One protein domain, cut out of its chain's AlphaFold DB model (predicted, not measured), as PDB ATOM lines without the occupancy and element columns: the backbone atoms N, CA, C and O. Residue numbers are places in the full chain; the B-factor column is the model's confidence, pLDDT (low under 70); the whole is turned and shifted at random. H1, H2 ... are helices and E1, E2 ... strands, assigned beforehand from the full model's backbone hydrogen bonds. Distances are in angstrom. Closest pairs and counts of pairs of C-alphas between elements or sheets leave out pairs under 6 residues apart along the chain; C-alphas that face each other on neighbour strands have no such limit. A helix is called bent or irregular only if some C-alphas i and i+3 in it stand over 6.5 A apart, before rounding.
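What this domain is: This is residues 153 to 247 of the 247 residues of an uncharacterized protein of Colletotrichum graminicola (strain M1.001 / M2 / FGSC 10212) (UniProt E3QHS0). A small twisted sheet of four short strands is covered on one face by helices: H3 lies over its inner strands, E4 and E2, H1 crosses H3 steeply on the side of E3, and H2 lies on the other side of H3, by the edge strand E1. A long loop, residues 170 to 183, runs from H1 round to H2. The 95 printed residues hold three named helices and four named strands in the order H1, H2, E1, H3, E2, E3, E4; the sheet is mixed, in the order E1, E4, E2, E3. The class is mixed, helices and strands, in two layers, with H1, H2 and H3 on one face of the sheet. The whole is compact, with a radius of gyration of the C-alphas of 12.9 A and spans of 40 by 30 by 23 A.

Where its parts are: H1, residues 153 to 169, begins at C-alpha 153 (-55.731, -39.764, -15.973) and is 24.3 A long. H2, residues 184 to 198, is 23.1 A long; it is irregular, but only just: C-alphas 195 and 198 are 6.7 A apart. E1 is residues 204 to 206. H3, residues 212 to 222, runs 15.3 A from C-alpha 212 (-53.903, -33.448, -2.806). E2 is residues 227 to 231, 13.3 A, and E3 residues 234 to 238, 10.6 A. E4, residues 244 to 246, ends at C-alpha 246 (-46.443, -30.944, -1.474).

How they stand to each other: E1 and E4 are parallel, with N 206 and O 245 2.9 A apart, within hydrogen-bond range. E4 and E2 are parallel, with N 228 and O 244 at 2.7 A. E2 and E3 form an antiparallel hairpin, with N 231 and O 234 at 2.8 A. E1, H3 and E2 make a split strand-helix-strand unit, two strands running the same way with E4 between them in the sheet and a right-handed crossover. H3 is on the sheet, over E4 and E2, at a height of 9.4 A; its closest C-alphas to E2 are those of Leu 220 and Ala 227, 6.7 A apart. H1 is on the same face, over E2 and E3, at a height of 10.8 A. H1 and H3 touch, closest at the C-alphas of Leu 156 and Ala 217, 5.4 A, at a steep tilt of 48 degrees, opposite ways. H2 is on the sheet too, with the C-alphas of Cys 193 and Val 204 of E1 closest, 6.6 A. H2 and H3 are close but not clearly touching, the C-alphas of Ile 187 and Leu 215 being 8.0 A apart. Each O i to N i+4 pair is within hydrogen-bond range in H1 and H3, and 8 of 11 in H2.

The domain as a whole: The C-alphas farthest apart, those of Gly 171 and Gln 199, are 40.4 A apart. The printed part has no cut and ends at residue 247, the chain's last. The link from H1 to H2 is long, and the other links are tight. The mean pLDDT of the printed part is 80.7; residues 198 to 202 and 239 to 247 are under 70.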
ATOM      1  N   GLY A 153     -55.144 -38.599 -16.644       82.12
ATOM      2  CA  GLY A 153     -55.731 -39.764 -15.973       82.12
ATOM      3  C   GLY A 153     -54.723 -40.853 -15.591       82.12
ATOM      4  O   GLY A 153     -54.780 -41.384 -14.484       82.12
ATOM      5  N   ASN A 154     -53.749 -41.142 -16.460       83.75
ATOM      6  CA  ASN A 154     -52.694 -42.114 -16.144       83.75
ATOM      7  C   ASN A 154     -51.812 -41.632 -14.987       83.75
ATOM      8  O   ASN A 154     -51.437 -42.409 -14.108       83.75
ATOM      9  N   LEU A 155     -51.503 -40.336 -14.978       84.56
ATOM     10  CA  LEU A 155     -50.674 -39.727 -13.954       84.56
ATOM     11  C   LEU A 155     -51.432 -39.635 -12.621       84.56
ATOM     12  O   LEU A 155     -50.850 -39.941 -11.584       84.56
ATOM     13  N   LEU A 156     -52.736 -39.339 -12.647       87.25
ATOM     14  CA  LEU A 156     -53.621 -39.428 -11.482       87.25
ATOM     15  C   LEU A 156     -53.617 -40.833 -10.882       87.25
ATOM     16  O   LEU A 156     -53.334 -40.979  -9.700       87.25
ATOM     17  N   ALA A 157     -53.855 -41.871 -11.688       86.69
ATOM     18  CA  ALA A 157     -53.854 -43.253 -11.207       86.69
ATOM     19  C   ALA A 157     -52.509 -43.639 -10.567       86.69
ATOM     20  O   ALA A 157     -52.472 -44.264  -9.503       86.69
ATOM     21  N   GLN A 158     -51.401 -43.213 -11.180       87.50
ATOM     22  CA  GLN A 158     -50.061 -43.424 -10.644       87.50
ATOM     23  C   GLN A 158     -49.856 -42.711  -9.299       87.50
ATOM     24  O   GLN A 158     -49.310 -43.319  -8.375       87.50
ATOM     25  N   GLN A 159     -50.286 -41.452  -9.167       86.44
ATOM     26  CA  GLN A 159     -50.172 -40.716  -7.904       86.44
ATOM     27  C   GLN A 159     -51.072 -41.306  -6.818       86.44
ATOM     28  O   GLN A 159     -50.605 -41.490  -5.698       86.44
ATOM     29  N   THR A 160     -52.304 -41.698  -7.148       88.38
ATOM     30  CA  THR A 160     -53.205 -42.386  -6.214       88.38
ATOM     31  C   THR A 160     -52.547 -43.630  -5.634       88.38
ATOM     32  O   THR A 160     -52.482 -43.783  -4.417       88.38
ATOM     33  N   HIS A 161     -51.991 -44.496  -6.488       89.88
ATOM     34  CA  HIS A 161     -51.309 -45.702  -6.025       89.88
ATOM     35  C   HIS A 161     -50.103 -45.375  -5.135       89.88
ATOM     36  O   HIS A 161     -49.927 -45.990  -4.087       89.88
ATOM     37  N   ARG A 162     -49.273 -44.396  -5.522       86.44
ATOM     38  CA  ARG A 162     -48.100 -43.985  -4.732       86.44
ATOM     39  C   ARG A 162     -48.496 -43.482  -3.346       86.44
ATOM     40  O   ARG A 162     -47.957 -43.978  -2.361       86.44
ATOM     41  N   VAL A 163     -49.453 -42.561  -3.261       86.69
ATOM     42  CA  VAL A 163     -49.909 -41.987  -1.985       86.69
ATOM     43  C   VAL A 163     -50.531 -43.063  -1.092       86.69
ATOM     44  O   VAL A 163     -50.148 -43.183   0.069       86.69
ATOM     45  N   LEU A 164     -51.435 -43.891  -1.626       88.38
ATOM     46  CA  LEU A 164     -52.079 -44.952  -0.844       88.38
ATOM     47  C   LEU A 164     -51.070 -45.995  -0.346       88.38
ATOM     48  O   LEU A 164     -51.131 -46.388   0.816       88.38
ATOM     49  N   SER A 165     -50.078 -46.360  -1.166       88.06
ATOM     50  CA  SER A 165     -49.032 -47.305  -0.753       88.06
ATOM     51  C   SER A 165     -48.193 -46.807   0.433       88.06
ATOM     52  O   SER A 165     -47.719 -47.619   1.226       88.06
ATOM     53  N   VAL A 166     -48.039 -45.485   0.600       87.69
ATOM     54  CA  VAL A 166     -47.371 -44.902   1.775       87.69
ATOM     55  C   VAL A 166     -48.214 -45.093   3.030       87.69
ATOM     56  O   VAL A 166     -47.681 -45.503   4.059       87.69
ATOM     57  N   TYR A 167     -49.523 -44.840   2.957       87.88
ATOM     58  CA  TYR A 167     -50.425 -45.060   4.091       87.88
ATOM     59  C   TYR A 167     -50.458 -46.532   4.510       87.88
ATOM     60  O   TYR A 167     -50.323 -46.823   5.703       87.88
ATOM     61  N   ASP A 168     -50.522 -47.442   3.535       88.75
ATOM     62  CA  ASP A 168     -50.451 -48.884   3.773       88.75
ATOM     63  C   ASP A 168     -49.126 -49.277   4.445       88.75
ATOM     64  O   ASP A 168     -49.124 -50.004   5.440       88.75
ATOM     65  N   HIS A 169     -47.993 -48.754   3.960       89.06
ATOM     66  CA  HIS A 169     -46.672 -49.036   4.528       89.06
ATOM     67  C   HIS A 169     -46.510 -48.508   5.961       89.06
ATOM     68  O   HIS A 169     -45.893 -49.160   6.801       89.06
ATOM     69  N   LEU A 170     -47.084 -47.340   6.256       88.12
ATOM     70  CA  LEU A 170     -47.068 -46.739   7.590       88.12
ATOM     71  C   LEU A 170     -48.097 -47.365   8.545       88.12
ATOM     72  O   LEU A 170     -48.138 -46.986   9.717       88.12
ATOM     73  N   GLY A 171     -48.948 -48.283   8.068       87.44
ATOM     74  CA  GLY A 171     -50.049 -48.856   8.847       87.44
ATOM     75  C   GLY A 171     -51.076 -47.810   9.296       87.44
ATOM     76  O   GLY A 171     -51.762 -48.003  10.302       87.44
ATOM     77  N   LYS A 172     -51.158 -46.678   8.588       88.94
ATOM     78  CA  LYS A 172     -52.066 -45.566   8.888       88.94
ATOM     79  C   LYS A 172     -53.285 -45.637   7.978       88.94
ATOM     80  O   LYS A 172     -53.190 -45.993   6.810       88.94
ATOM     81  N   LYS A 173     -54.443 -45.228   8.494       87.81
ATOM     82  CA  LYS A 173     -55.641 -45.069   7.666       87.81
ATOM     83  C   LYS A 173     -55.467 -43.855   6.749       87.81
ATOM     84  O   LYS A 173     -55.195 -42.764   7.247       87.81
ATOM     85  N   SER A 174     -55.666 -44.036   5.446       85.94
ATOM     86  CA  SER A 174     -55.661 -42.929   4.490       85.94
ATOM     87  C   SER A 174     -56.833 -41.968   4.753       85.94
ATOM     88  O   SER A 174     -57.953 -42.434   5.013       85.94
ATOM     89  N   PRO A 175     -56.624 -40.643   4.659       87.19
ATOM     90  CA  PRO A 175     -57.717 -39.678   4.643       87.19
ATOM     91  C   PRO A 175     -58.713 -39.984   3.510       87.19
ATOM     92  O   PRO A 175     -58.335 -40.476   2.446       87.19
ATOM     93  N   GLY A 176     -60.007 -39.759   3.753       85.31
ATOM     94  CA  GLY A 176     -61.069 -40.061   2.779       85.31
ATOM     95  C   GLY A 176     -61.235 -39.000   1.684       85.31
ATOM     96  O   GLY A 176     -61.900 -39.244   0.685       85.31
ATOM     97  N   ASP A 177     -60.618 -37.843   1.881       88.69
ATOM     98  CA  ASP A 177     -60.699 -36.610   1.095       88.69
ATOM     99  C   ASP A 177     -59.526 -36.435   0.109       88.69
ATOM    100  O   ASP A 177     -59.485 -35.470  -0.653       88.69
ATOM    101  N   LEU A 178     -58.588 -37.393   0.051       85.88
ATOM    102  CA  LEU A 178     -57.421 -37.342  -0.849       85.88
ATOM    103  C   LEU A 178     -57.791 -37.204  -2.337       85.88
ATOM    104  O   LEU A 178     -57.047 -36.598  -3.112       85.88
ATOM    105  N   LEU A 179     -58.925 -37.795  -2.727       87.56
ATOM    106  CA  LEU A 179     -59.477 -37.817  -4.086       87.56
ATOM    107  C   LEU A 179     -60.678 -36.873  -4.249       87.56
ATOM    108  O   LEU A 179     -61.459 -37.025  -5.187       87.56
ATOM    109  N   GLU A 180     -60.867 -35.923  -3.339       90.69
ATOM    110  CA  GLU A 180     -61.880 -34.886  -3.516       90.69
ATOM    111  C   GLU A 180     -61.429 -33.901  -4.603       90.69
ATOM    112  O   GLU A 180     -60.269 -33.494  -4.637       90.69
ATOM    113  N   ILE A 181     -62.314 -33.540  -5.535       89.12
ATOM    114  CA  ILE A 181     -61.962 -32.588  -6.596       89.12
ATOM    115  C   ILE A 181     -61.740 -31.213  -5.942       89.12
ATOM    116  O   ILE A 181     -62.646 -30.725  -5.262       89.12
ATOM    117  N   PRO A 182     -60.571 -30.569  -6.126       89.81
ATOM    118  CA  PRO A 182     -60.320 -29.257  -5.544       89.81
ATOM    119  C   PRO A 182     -61.326 -28.223  -6.058       89.81
ATOM    120  O   PRO A 182     -61.778 -28.295  -7.202       89.81
ATOM    121  N   THR A 183     -61.660 -27.216  -5.256       90.88
ATOM    122  CA  THR A 183     -62.566 -26.155  -5.712       90.88
ATOM    123  C   THR A 183     -61.904 -25.271  -6.774       90.88
ATOM    124  O   THR A 183     -60.676 -25.160  -6.855       90.88
ATOM    125  N   THR A 184     -62.735 -24.598  -7.574       90.69
ATOM    126  CA  THR A 184     -62.300 -23.608  -8.576       90.69
ATOM    127  C   THR A 184     -61.378 -22.561  -7.941       90.69
ATOM    128  O   THR A 184     -60.345 -22.206  -8.501       90.69
ATOM    129  N   GLU A 185     -61.730 -22.075  -6.752       90.38
ATOM    130  CA  GLU A 185     -60.978 -21.072  -6.000       90.38
ATOM    131  C   GLU A 185     -59.600 -21.590  -5.579       90.38
ATOM    132  O   GLU A 185     -58.606 -20.890  -5.771       90.38
ATOM    133  N   SER A 186     -59.526 -22.819  -5.060       87.94
ATOM    134  CA  SER A 186     -58.263 -23.425  -4.632       87.94
ATOM    135  C   SER A 186     -57.294 -23.632  -5.797       87.94
ATOM    136  O   SER A 186     -56.104 -23.356  -5.650       87.94
ATOM    137  N   ILE A 187     -57.779 -24.062  -6.969       90.12
ATOM    138  CA  ILE A 187     -56.931 -24.195  -8.164       90.12
ATOM    139  C   ILE A 187     -56.464 -22.847  -8.688       90.12
ATOM    140  O   ILE A 187     -55.295 -22.722  -9.049       90.12
ATOM    141  N   VAL A 188     -57.339 -21.840  -8.726       90.81
ATOM    142  CA  VAL A 188     -56.946 -20.492  -9.156       90.81
ATOM    143  C   VAL A 188     -55.834 -19.968  -8.252       90.81
ATOM    144  O   VAL A 188     -54.788 -19.576  -8.757       90.81
ATOM    145  N   GLN A 189     -56.006 -20.057  -6.932       89.50
ATOM    146  CA  GLN A 189     -54.989 -19.625  -5.975       89.50
ATOM    147  C   GLN A 189     -53.672 -20.395  -6.148       89.50
ATOM    148  O   GLN A 189     -52.597 -19.796  -6.142       89.50
ATOM    149  N   LEU A 190     -53.737 -21.718  -6.338       88.56
ATOM    150  CA  LEU A 190     -52.547 -22.526  -6.590       88.56
ATOM    151  C   LEU A 190     -51.824 -22.067  -7.861       88.56
ATOM    152  O   LEU A 190     -50.618 -21.847  -7.832       88.56
ATOM    153  N   LEU A 191     -52.543 -21.917  -8.973       89.31
ATOM    154  CA  LEU A 191     -51.965 -21.519 -10.257       89.31
ATOM    155  C   LEU A 191     -51.403 -20.091 -10.210       89.31
ATOM    156  O   LEU A 191     -50.340 -19.842 -10.776       89.31
ATOM    157  N   GLU A 192     -52.032 -19.176  -9.472       88.94
ATOM    158  CA  GLU A 192     -51.464 -17.856  -9.178       88.94
ATOM    159  C   GLU A 192     -50.135 -17.979  -8.423       88.94
ATOM    160  O   GLU A 192     -49.137 -17.381  -8.828       88.94
ATOM    161  N   CYS A 193     -50.069 -18.805  -7.373       85.88
ATOM    162  CA  CYS A 193     -48.819 -19.058  -6.658       85.88
ATOM    163  C   CYS A 193     -47.742 -19.662  -7.574       85.88
ATOM    164  O   CYS A 193     -46.592 -19.224  -7.532       85.88
ATOM    165  N   LEU A 194     -48.107 -20.625  -8.426       84.50
ATOM    166  CA  LEU A 194     -47.188 -21.272  -9.368       84.50
ATOM    167  C   LEU A 194     -46.677 -20.302 -10.445       84.50
ATOM    168  O   LEU A 194     -45.524 -20.407 -10.860       84.50
ATOM    169  N   SER A 195     -47.480 -19.320 -10.862       83.38
ATOM    170  CA  SER A 195     -47.037 -18.293 -11.818       83.38
ATOM    171  C   SER A 195     -45.884 -17.428 -11.275       83.38
ATOM    172  O   SER A 195     -45.021 -16.978 -12.028       83.38
ATOM    173  N   ASN A 196     -45.790 -17.270  -9.950       77.06
ATOM    174  CA  ASN A 196     -44.742 -16.479  -9.298       77.06
ATOM    175  C   ASN A 196     -43.392 -17.207  -9.175       77.06
ATOM    176  O   ASN A 196     -42.393 -16.585  -8.816       77.06
ATOM    177  N   LEU A 197     -43.312 -18.496  -9.527       72.88
ATOM    178  CA  LEU A 197     -42.059 -19.269  -9.518       72.88
ATOM    179  C   LEU A 197     -41.002 -18.738 -10.499       72.88
ATOM    180  O   LEU A 197     -39.842 -19.153 -10.449       72.88
ATOM    181  N   GLN A 198     -41.396 -17.856 -11.422       65.56
ATOM    182  CA  GLN A 198     -40.473 -17.199 -12.344       65.56
ATOM    183  C   GLN A 198     -39.546 -16.202 -11.643       65.56
ATOM    184  O   GLN A 198     -38.430 -15.978 -12.112       65.56
ATOM    185  N   GLN A 199     -40.002 -15.605 -10.541       59.53
ATOM    186  CA  GLN A 199     -39.235 -14.630  -9.778       59.53
ATOM    187  C   GLN A 199     -38.377 -15.393  -8.753       59.53
ATOM    188  O   GLN A 199     -38.858 -16.296  -8.071       59.53
ATOM    189  N   ASP A 200     -37.070 -15.132  -8.724       52.44
ATOM    190  CA  ASP A 200     -36.090 -16.015  -8.079       52.44
ATOM    191  C   ASP A 200     -36.394 -16.354  -6.599       52.44
ATOM    192  O   ASP A 200     -36.664 -15.482  -5.777       52.44
ATOM    193  N   ARG A 201     -36.217 -17.646  -6.259       57.38
ATOM    194  CA  ARG A 201     -36.256 -18.274  -4.912       57.38
ATOM    195  C   ARG A 201     -37.621 -18.439  -4.223       57.38
ATOM    196  O   ARG A 201     -37.658 -18.609  -3.004       57.38
ATOM    197  N   HIS A 202     -38.725 -18.495  -4.959       67.50
ATOM    198  CA  HIS A 202     -40.000 -18.896  -4.361       67.50
ATOM    199  C   HIS A 202     -40.163 -20.422  -4.309       67.50
ATOM    200  O   HIS A 202     -39.988 -21.110  -5.310       67.50
ATOM    201  N   ILE A 203     -40.501 -20.932  -3.121       72.75
ATOM    202  CA  ILE A 203     -40.985 -22.299  -2.899       72.75
ATOM    203  C   ILE A 203     -42.486 -22.179  -2.680       72.75
ATOM    204  O   ILE A 203     -42.921 -21.488  -1.757       72.75
ATOM    205  N   VAL A 204     -43.278 -22.833  -3.525       76.06
ATOM    206  CA  VAL A 204     -44.714 -22.972  -3.273       76.06
ATOM    207  C   VAL A 204     -44.901 -24.257  -2.487       76.06
ATOM    208  O   VAL A 204     -44.589 -25.344  -2.977       76.06
ATOM    209  N   ARG A 205     -45.373 -24.105  -1.247       81.56
ATOM    210  CA  ARG A 205     -45.723 -25.221  -0.379       81.56
ATOM    211  C   ARG A 205     -47.231 -25.395  -0.350       81.56
ATOM    212  O   ARG A 205     -47.952 -24.466   0.005       81.56
ATOM    213  N   VAL A 206     -47.687 -26.585  -0.699       81.00
ATOM    214  CA  VAL A 206     -49.096 -26.970  -0.643       81.00
ATOM    215  C   VAL A 206     -49.221 -28.040   0.424       81.00
ATOM    216  O   VAL A 206     -48.545 -29.062   0.350       81.00
ATOM    217  N   SER A 207     -50.064 -27.793   1.423       83.81
ATOM    218  CA  SER A 207     -50.261 -28.730   2.523       83.81
ATOM    219  C   SER A 207     -51.723 -28.995   2.806       83.81
ATOM    220  O   SER A 207     -52.526 -28.061   2.811       83.81
ATOM    221  N   GLY A 208     -52.043 -30.250   3.104       83.81
ATOM    222  CA  GLY A 208     -53.397 -30.698   3.409       83.81
ATOM    223  C   GLY A 208     -53.736 -32.032   2.752       83.81
ATOM    224  O   GLY A 208     -52.974 -32.565   1.950       83.81
ATOM    225  N   SER A 209     -54.897 -32.575   3.110       81.38
ATOM    226  CA  SER A 209     -55.407 -33.845   2.588       81.38
ATOM    227  C   SER A 209     -56.354 -33.662   1.401       81.38
ATOM    228  O   SER A 209     -56.307 -34.450   0.460       81.38
ATOM    229  N   ILE A 210     -57.173 -32.607   1.411       86.69
ATOM    230  CA  ILE A 210     -58.247 -32.392   0.431       86.69
ATOM    231  C   ILE A 210     -57.676 -32.244  -0.982       86.69
ATOM    232  O   ILE A 210     -56.933 -31.306  -1.275       86.69
ATOM    233  N   GLY A 211     -58.041 -33.176  -1.862       84.56
ATOM    234  CA  GLY A 211     -57.707 -33.145  -3.287       84.56
ATOM    235  C   GLY A 211     -56.218 -33.149  -3.616       84.56
ATOM    236  O   GLY A 211     -55.838 -32.852  -4.751       84.56
ATOM    237  N   ILE A 212     -55.361 -33.510  -2.657       86.31
ATOM    238  CA  ILE A 212     -53.903 -33.448  -2.806       86.31
ATOM    239  C   ILE A 212     -53.397 -34.336  -3.951       86.31
ATOM    240  O   ILE A 212     -52.388 -34.018  -4.576       86.31
ATOM    241  N   ILE A 213     -54.123 -35.408  -4.290       89.19
ATOM    242  CA  ILE A 213     -53.798 -36.270  -5.434       89.19
ATOM    243  C   ILE A 213     -54.018 -35.526  -6.756       89.19
ATOM    244  O   ILE A 213     -53.161 -35.597  -7.636       89.19
ATOM    245  N   TYR A 214     -55.118 -34.777  -6.893       90.38
ATOM    246  CA  TYR A 214     -55.371 -33.956  -8.080       90.38
ATOM    247  C   TYR A 214     -54.354 -32.823  -8.203       90.38
ATOM    248  O   TYR A 214     -53.811 -32.606  -9.285       90.38
ATOM    249  N   LEU A 215     -54.046 -32.144  -7.093       88.44
ATOM    250  CA  LEU A 215     -53.042 -31.076  -7.070       88.44
ATOM    251  C   LEU A 215     -51.648 -31.611  -7.415       88.44
ATOM    252  O   LEU A 215     -50.959 -31.044  -8.262       88.44
ATOM    253  N   GLY A 216     -51.253 -32.732  -6.808       86.88
ATOM    254  CA  GLY A 216     -49.983 -33.392  -7.080       86.88
ATOM    255  C   GLY A 216     -49.877 -33.868  -8.523       86.88
ATOM    256  O   GLY A 216     -48.840 -33.676  -9.157       86.88
ATOM    257  N   ALA A 217     -50.957 -34.419  -9.080       88.81
ATOM    258  CA  ALA A 217     -50.986 -34.816 -10.476       88.81
ATOM    259  C   ALA A 217     -50.869 -33.615 -11.423       88.81
ATOM    260  O   ALA A 217     -50.061 -33.653 -12.345       88.81
ATOM    261  N   LEU A 218     -51.607 -32.531 -11.175       89.44
ATOM    262  CA  LEU A 218     -51.513 -31.298 -11.959       89.44
ATOM    263  C   LEU A 218     -50.089 -30.720 -11.928       89.44
ATOM    264  O   LEU A 218     -49.517 -30.404 -12.972       89.44
ATOM    265  N   ILE A 219     -49.493 -30.638 -10.736       88.25
ATOM    266  CA  ILE A 219     -48.134 -30.123 -10.543       88.25
ATOM    267  C   ILE A 219     -47.111 -31.003 -11.259       88.25
ATOM    268  O   ILE A 219     -46.265 -30.477 -11.969       88.25
ATOM    269  N   LEU A 220     -47.191 -32.328 -11.141       87.31
ATOM    270  CA  LEU A 220     -46.274 -33.232 -11.843       87.31
ATOM    271  C   LEU A 220     -46.524 -33.300 -13.347       87.31
ATOM    272  O   LEU A 220     -45.619 -33.652 -14.099       87.31
ATOM    273  N   PHE A 221     -47.731 -32.980 -13.799       87.00
ATOM    274  CA  PHE A 221     -48.035 -32.917 -15.218       87.00
ATOM    275  C   PHE A 221     -47.369 -31.706 -15.886       87.00
ATOM    276  O   PHE A 221     -46.887 -31.828 -17.013       87.00
ATOM    277  N   MET A 222     -47.298 -30.568 -15.184       84.69
ATOM    278  CA  MET A 222     -46.719 -29.315 -15.692       84.69
ATOM    279  C   MET A 222     -45.254 -29.081 -15.286       84.69
ATOM    280  O   MET A 222     -44.481 -28.503 -16.047       84.69
ATOM    281  N   PHE A 223     -44.865 -29.504 -14.086       84.69
ATOM    282  CA  PHE A 223     -43.571 -29.212 -13.459       84.69
ATOM    283  C   PHE A 223     -42.885 -30.465 -12.874       84.69
ATOM    284  O   PHE A 223     -42.373 -30.414 -11.751       84.69
ATOM    285  N   PRO A 224     -42.830 -31.608 -13.587       81.62
ATOM    286  CA  PRO A 224     -42.288 -32.862 -13.054       81.62
ATOM    287  C   PRO A 224     -40.850 -32.756 -12.526       81.62
ATOM    288  O   PRO A 224     -40.473 -33.512 -11.629       81.62
ATOM    289  N   GLN A 225     -40.031 -31.858 -13.080       79.62
ATOM    290  CA  GLN A 225     -38.617 -31.699 -12.705       79.62
ATOM    291  C   GLN A 225     -38.381 -30.644 -11.617       79.62
ATOM    292  O   GLN A 225     -37.264 -30.534 -11.121       79.62
ATOM    293  N   SER A 226     -39.413 -29.879 -11.260       76.00
ATOM    294  CA  SER A 226     -39.350 -28.798 -10.266       76.00
ATOM    295  C   SER A 226     -40.270 -29.064  -9.075       76.00
ATOM    296  O   SER A 226     -40.722 -28.143  -8.404       76.00
ATOM    297  N   ALA A 227     -40.616 -30.326  -8.835       78.69
ATOM    298  CA  ALA A 227     -41.554 -30.705  -7.797       78.69
ATOM    299  C   ALA A 227     -40.971 -31.761  -6.871       78.69
ATOM    300  O   ALA A 227     -40.247 -32.655  -7.301       78.69
ATOM    301  N   MET A 228     -41.349 -31.647  -5.606       81.69
ATOM    302  CA  MET A 228     -41.111 -32.584  -4.528       81.69
ATOM    303  C   MET A 228     -42.462 -32.891  -3.880       81.69
ATOM    304  O   MET A 228     -43.218 -31.987  -3.519       81.69
ATOM    305  N   ILE A 229     -42.777 -34.177  -3.743       81.38
ATOM    306  CA  ILE A 229     -43.993 -34.625  -3.063       81.38
ATOM    307  C   ILE A 229     -43.604 -35.450  -1.851       81.38
ATOM    308  O   ILE A 229     -42.901 -36.456  -1.962       81.38
ATOM    309  N   VAL A 230     -44.100 -35.020  -0.702       83.12
ATOM    310  CA  VAL A 230     -43.927 -35.630   0.605       83.12
ATOM    311  C   VAL A 230     -45.297 -36.052   1.115       83.12
ATOM    312  O   VAL A 230     -46.251 -35.289   1.074       83.12
ATOM    313  N   VAL A 231     -45.399 -37.280   1.608       82.31
ATOM    314  CA  VAL A 231     -46.605 -37.815   2.243       82.31
ATOM    315  C   VAL A 231     -46.200 -38.337   3.608       82.31
ATOM    316  O   VAL A 231     -45.385 -39.251   3.691       82.31
ATOM    317  N   GLU A 232     -46.732 -37.764   4.691       77.00
ATOM    318  CA  GLU A 232     -46.478 -38.243   6.065       77.00
ATOM    319  C   GLU A 232     -44.973 -38.380   6.407       77.00
ATOM    320  O   GLU A 232     -44.570 -39.261   7.167       77.00
ATOM    321  N   SER A 233     -44.131 -37.480   5.877       77.31
ATOM    322  CA  SER A 233     -42.649 -37.474   5.971       77.31
ATOM    323  C   SER A 233     -41.902 -38.451   5.050       77.31
ATOM    324  O   SER A 233     -40.678 -38.552   5.130       77.31
ATOM    325  N   VAL A 234     -42.605 -39.142   4.153       76.19
ATOM    326  CA  VAL A 234     -42.017 -39.985   3.104       76.19
ATOM    327  C   VAL A 234     -41.992 -39.210   1.792       76.19
ATOM    328  O   VAL A 234     -43.031 -38.782   1.298       76.19
ATOM    329  N   VAL A 235     -40.809 -39.038   1.208       81.69
ATOM    330  CA  VAL A 235     -40.661 -38.401  -0.107       81.69
ATOM    331  C   VAL A 235     -41.019 -39.419  -1.192       81.69
ATOM    332  O   VAL A 235     -40.327 -40.422  -1.350       81.69
ATOM    333  N   ILE A 236     -42.108 -39.184  -1.927       79.06
ATOM    334  CA  ILE A 236     -42.578 -40.070  -3.011       79.06
ATOM    335  C   ILE A 236     -42.161 -39.589  -4.404       79.06
ATOM    336  O   ILE A 236     -42.293 -40.323  -5.387       79.06
ATOM    337  N   HIS A 237     -41.674 -38.353  -4.495       74.50
ATOM    338  CA  HIS A 237     -41.105 -37.769  -5.702       74.50
ATOM    339  C   HIS A 237     -40.120 -36.668  -5.306       74.50
ATOM    340  O   HIS A 237     -40.479 -35.800  -4.515       74.50
ATOM    341  N   ASP A 238     -38.907 -36.711  -5.852       76.06
ATOM    342  CA  ASP A 238     -37.864 -35.704  -5.645       76.06
ATOM    343  C   ASP A 238     -37.114 -35.489  -6.960       76.06
ATOM    344  O   ASP A 238     -36.600 -36.441  -7.548       76.06
ATOM    345  N   ASN A 239     -37.092 -34.248  -7.433       64.88
ATOM    346  CA  ASN A 239     -36.245 -33.805  -8.529       64.88
ATOM    347  C   ASN A 239     -35.639 -32.456  -8.120       64.88
ATOM    348  O   ASN A 239     -36.366 -31.524  -7.789       64.88
ATOM    349  N   GLU A 240     -34.308 -32.344  -8.162       53.84
ATOM    350  CA  GLU A 240     -33.526 -31.225  -7.599       53.84
ATOM    351  C   GLU A 240     -33.723 -29.850  -8.293       53.84
ATOM    352  O   GLU A 240     -33.045 -28.875  -7.954       53.84
ATOM    353  N   GLY A 241     -34.644 -29.721  -9.255       48.84
ATOM    354  CA  GLY A 241     -35.013 -28.439  -9.860       48.84
ATOM    355  C   GLY A 241     -35.903 -27.598  -8.933       48.84
ATOM    356  O   GLY A 241     -36.661 -28.150  -8.147       48.84
ATOM    357  N   ARG A 242     -35.784 -26.257  -9.015       49.78
ATOM    358  CA  ARG A 242     -36.526 -25.214  -8.249       49.78
ATOM    359  C   ARG A 242     -37.759 -25.757  -7.489       49.78
ATOM    360  O   ARG A 242     -38.759 -26.068  -8.114       49.78
ATOM    361  N   ARG A 243     -37.662 -25.862  -6.157       51.38
ATOM    362  CA  ARG A 243     -38.515 -26.715  -5.307       51.38
ATOM    363  C   ARG A 243     -39.979 -26.254  -5.196       51.38
ATOM    364  O   ARG A 243     -40.245 -25.175  -4.672       51.38
ATOM    365  N   LEU A 244     -40.911 -27.122  -5.585       52.41
ATOM    366  CA  LEU A 244     -42.306 -27.144  -5.122       52.41
ATOM    367  C   LEU A 244     -42.447 -28.232  -4.063       52.41
ATOM    368  O   LEU A 244     -42.023 -29.347  -4.326       52.41
ATOM    369  N   GLU A 245     -43.031 -27.944  -2.900       51.56
ATOM    370  CA  GLU A 245     -43.202 -28.939  -1.828       51.56
ATOM    371  C   GLU A 245     -44.690 -29.214  -1.589       51.56
ATOM    372  O   GLU A 245     -45.437 -28.345  -1.146       51.56
ATOM    373  N   LEU A 246     -45.128 -30.436  -1.872       51.16
ATOM    374  CA  LEU A 246     -46.443 -30.944  -1.474       51.16
ATOM    375  C   LEU A 246     -46.250 -31.757  -0.188       51.16
ATOM    376  O   LEU A 246     -45.442 -32.680  -0.215       51.16
ATOM    377  N   SER A 247     -46.902 -31.405   0.928       52.56
ATOM    378  CA  SER A 247     -46.716 -32.077   2.234       52.56
ATOM    379  C   SER A 247     -47.998 -32.309   3.014       52.56
ATOM    380  O   SER A 247     -48.709 -31.301   3.216       52.56
TER     381      SER A 247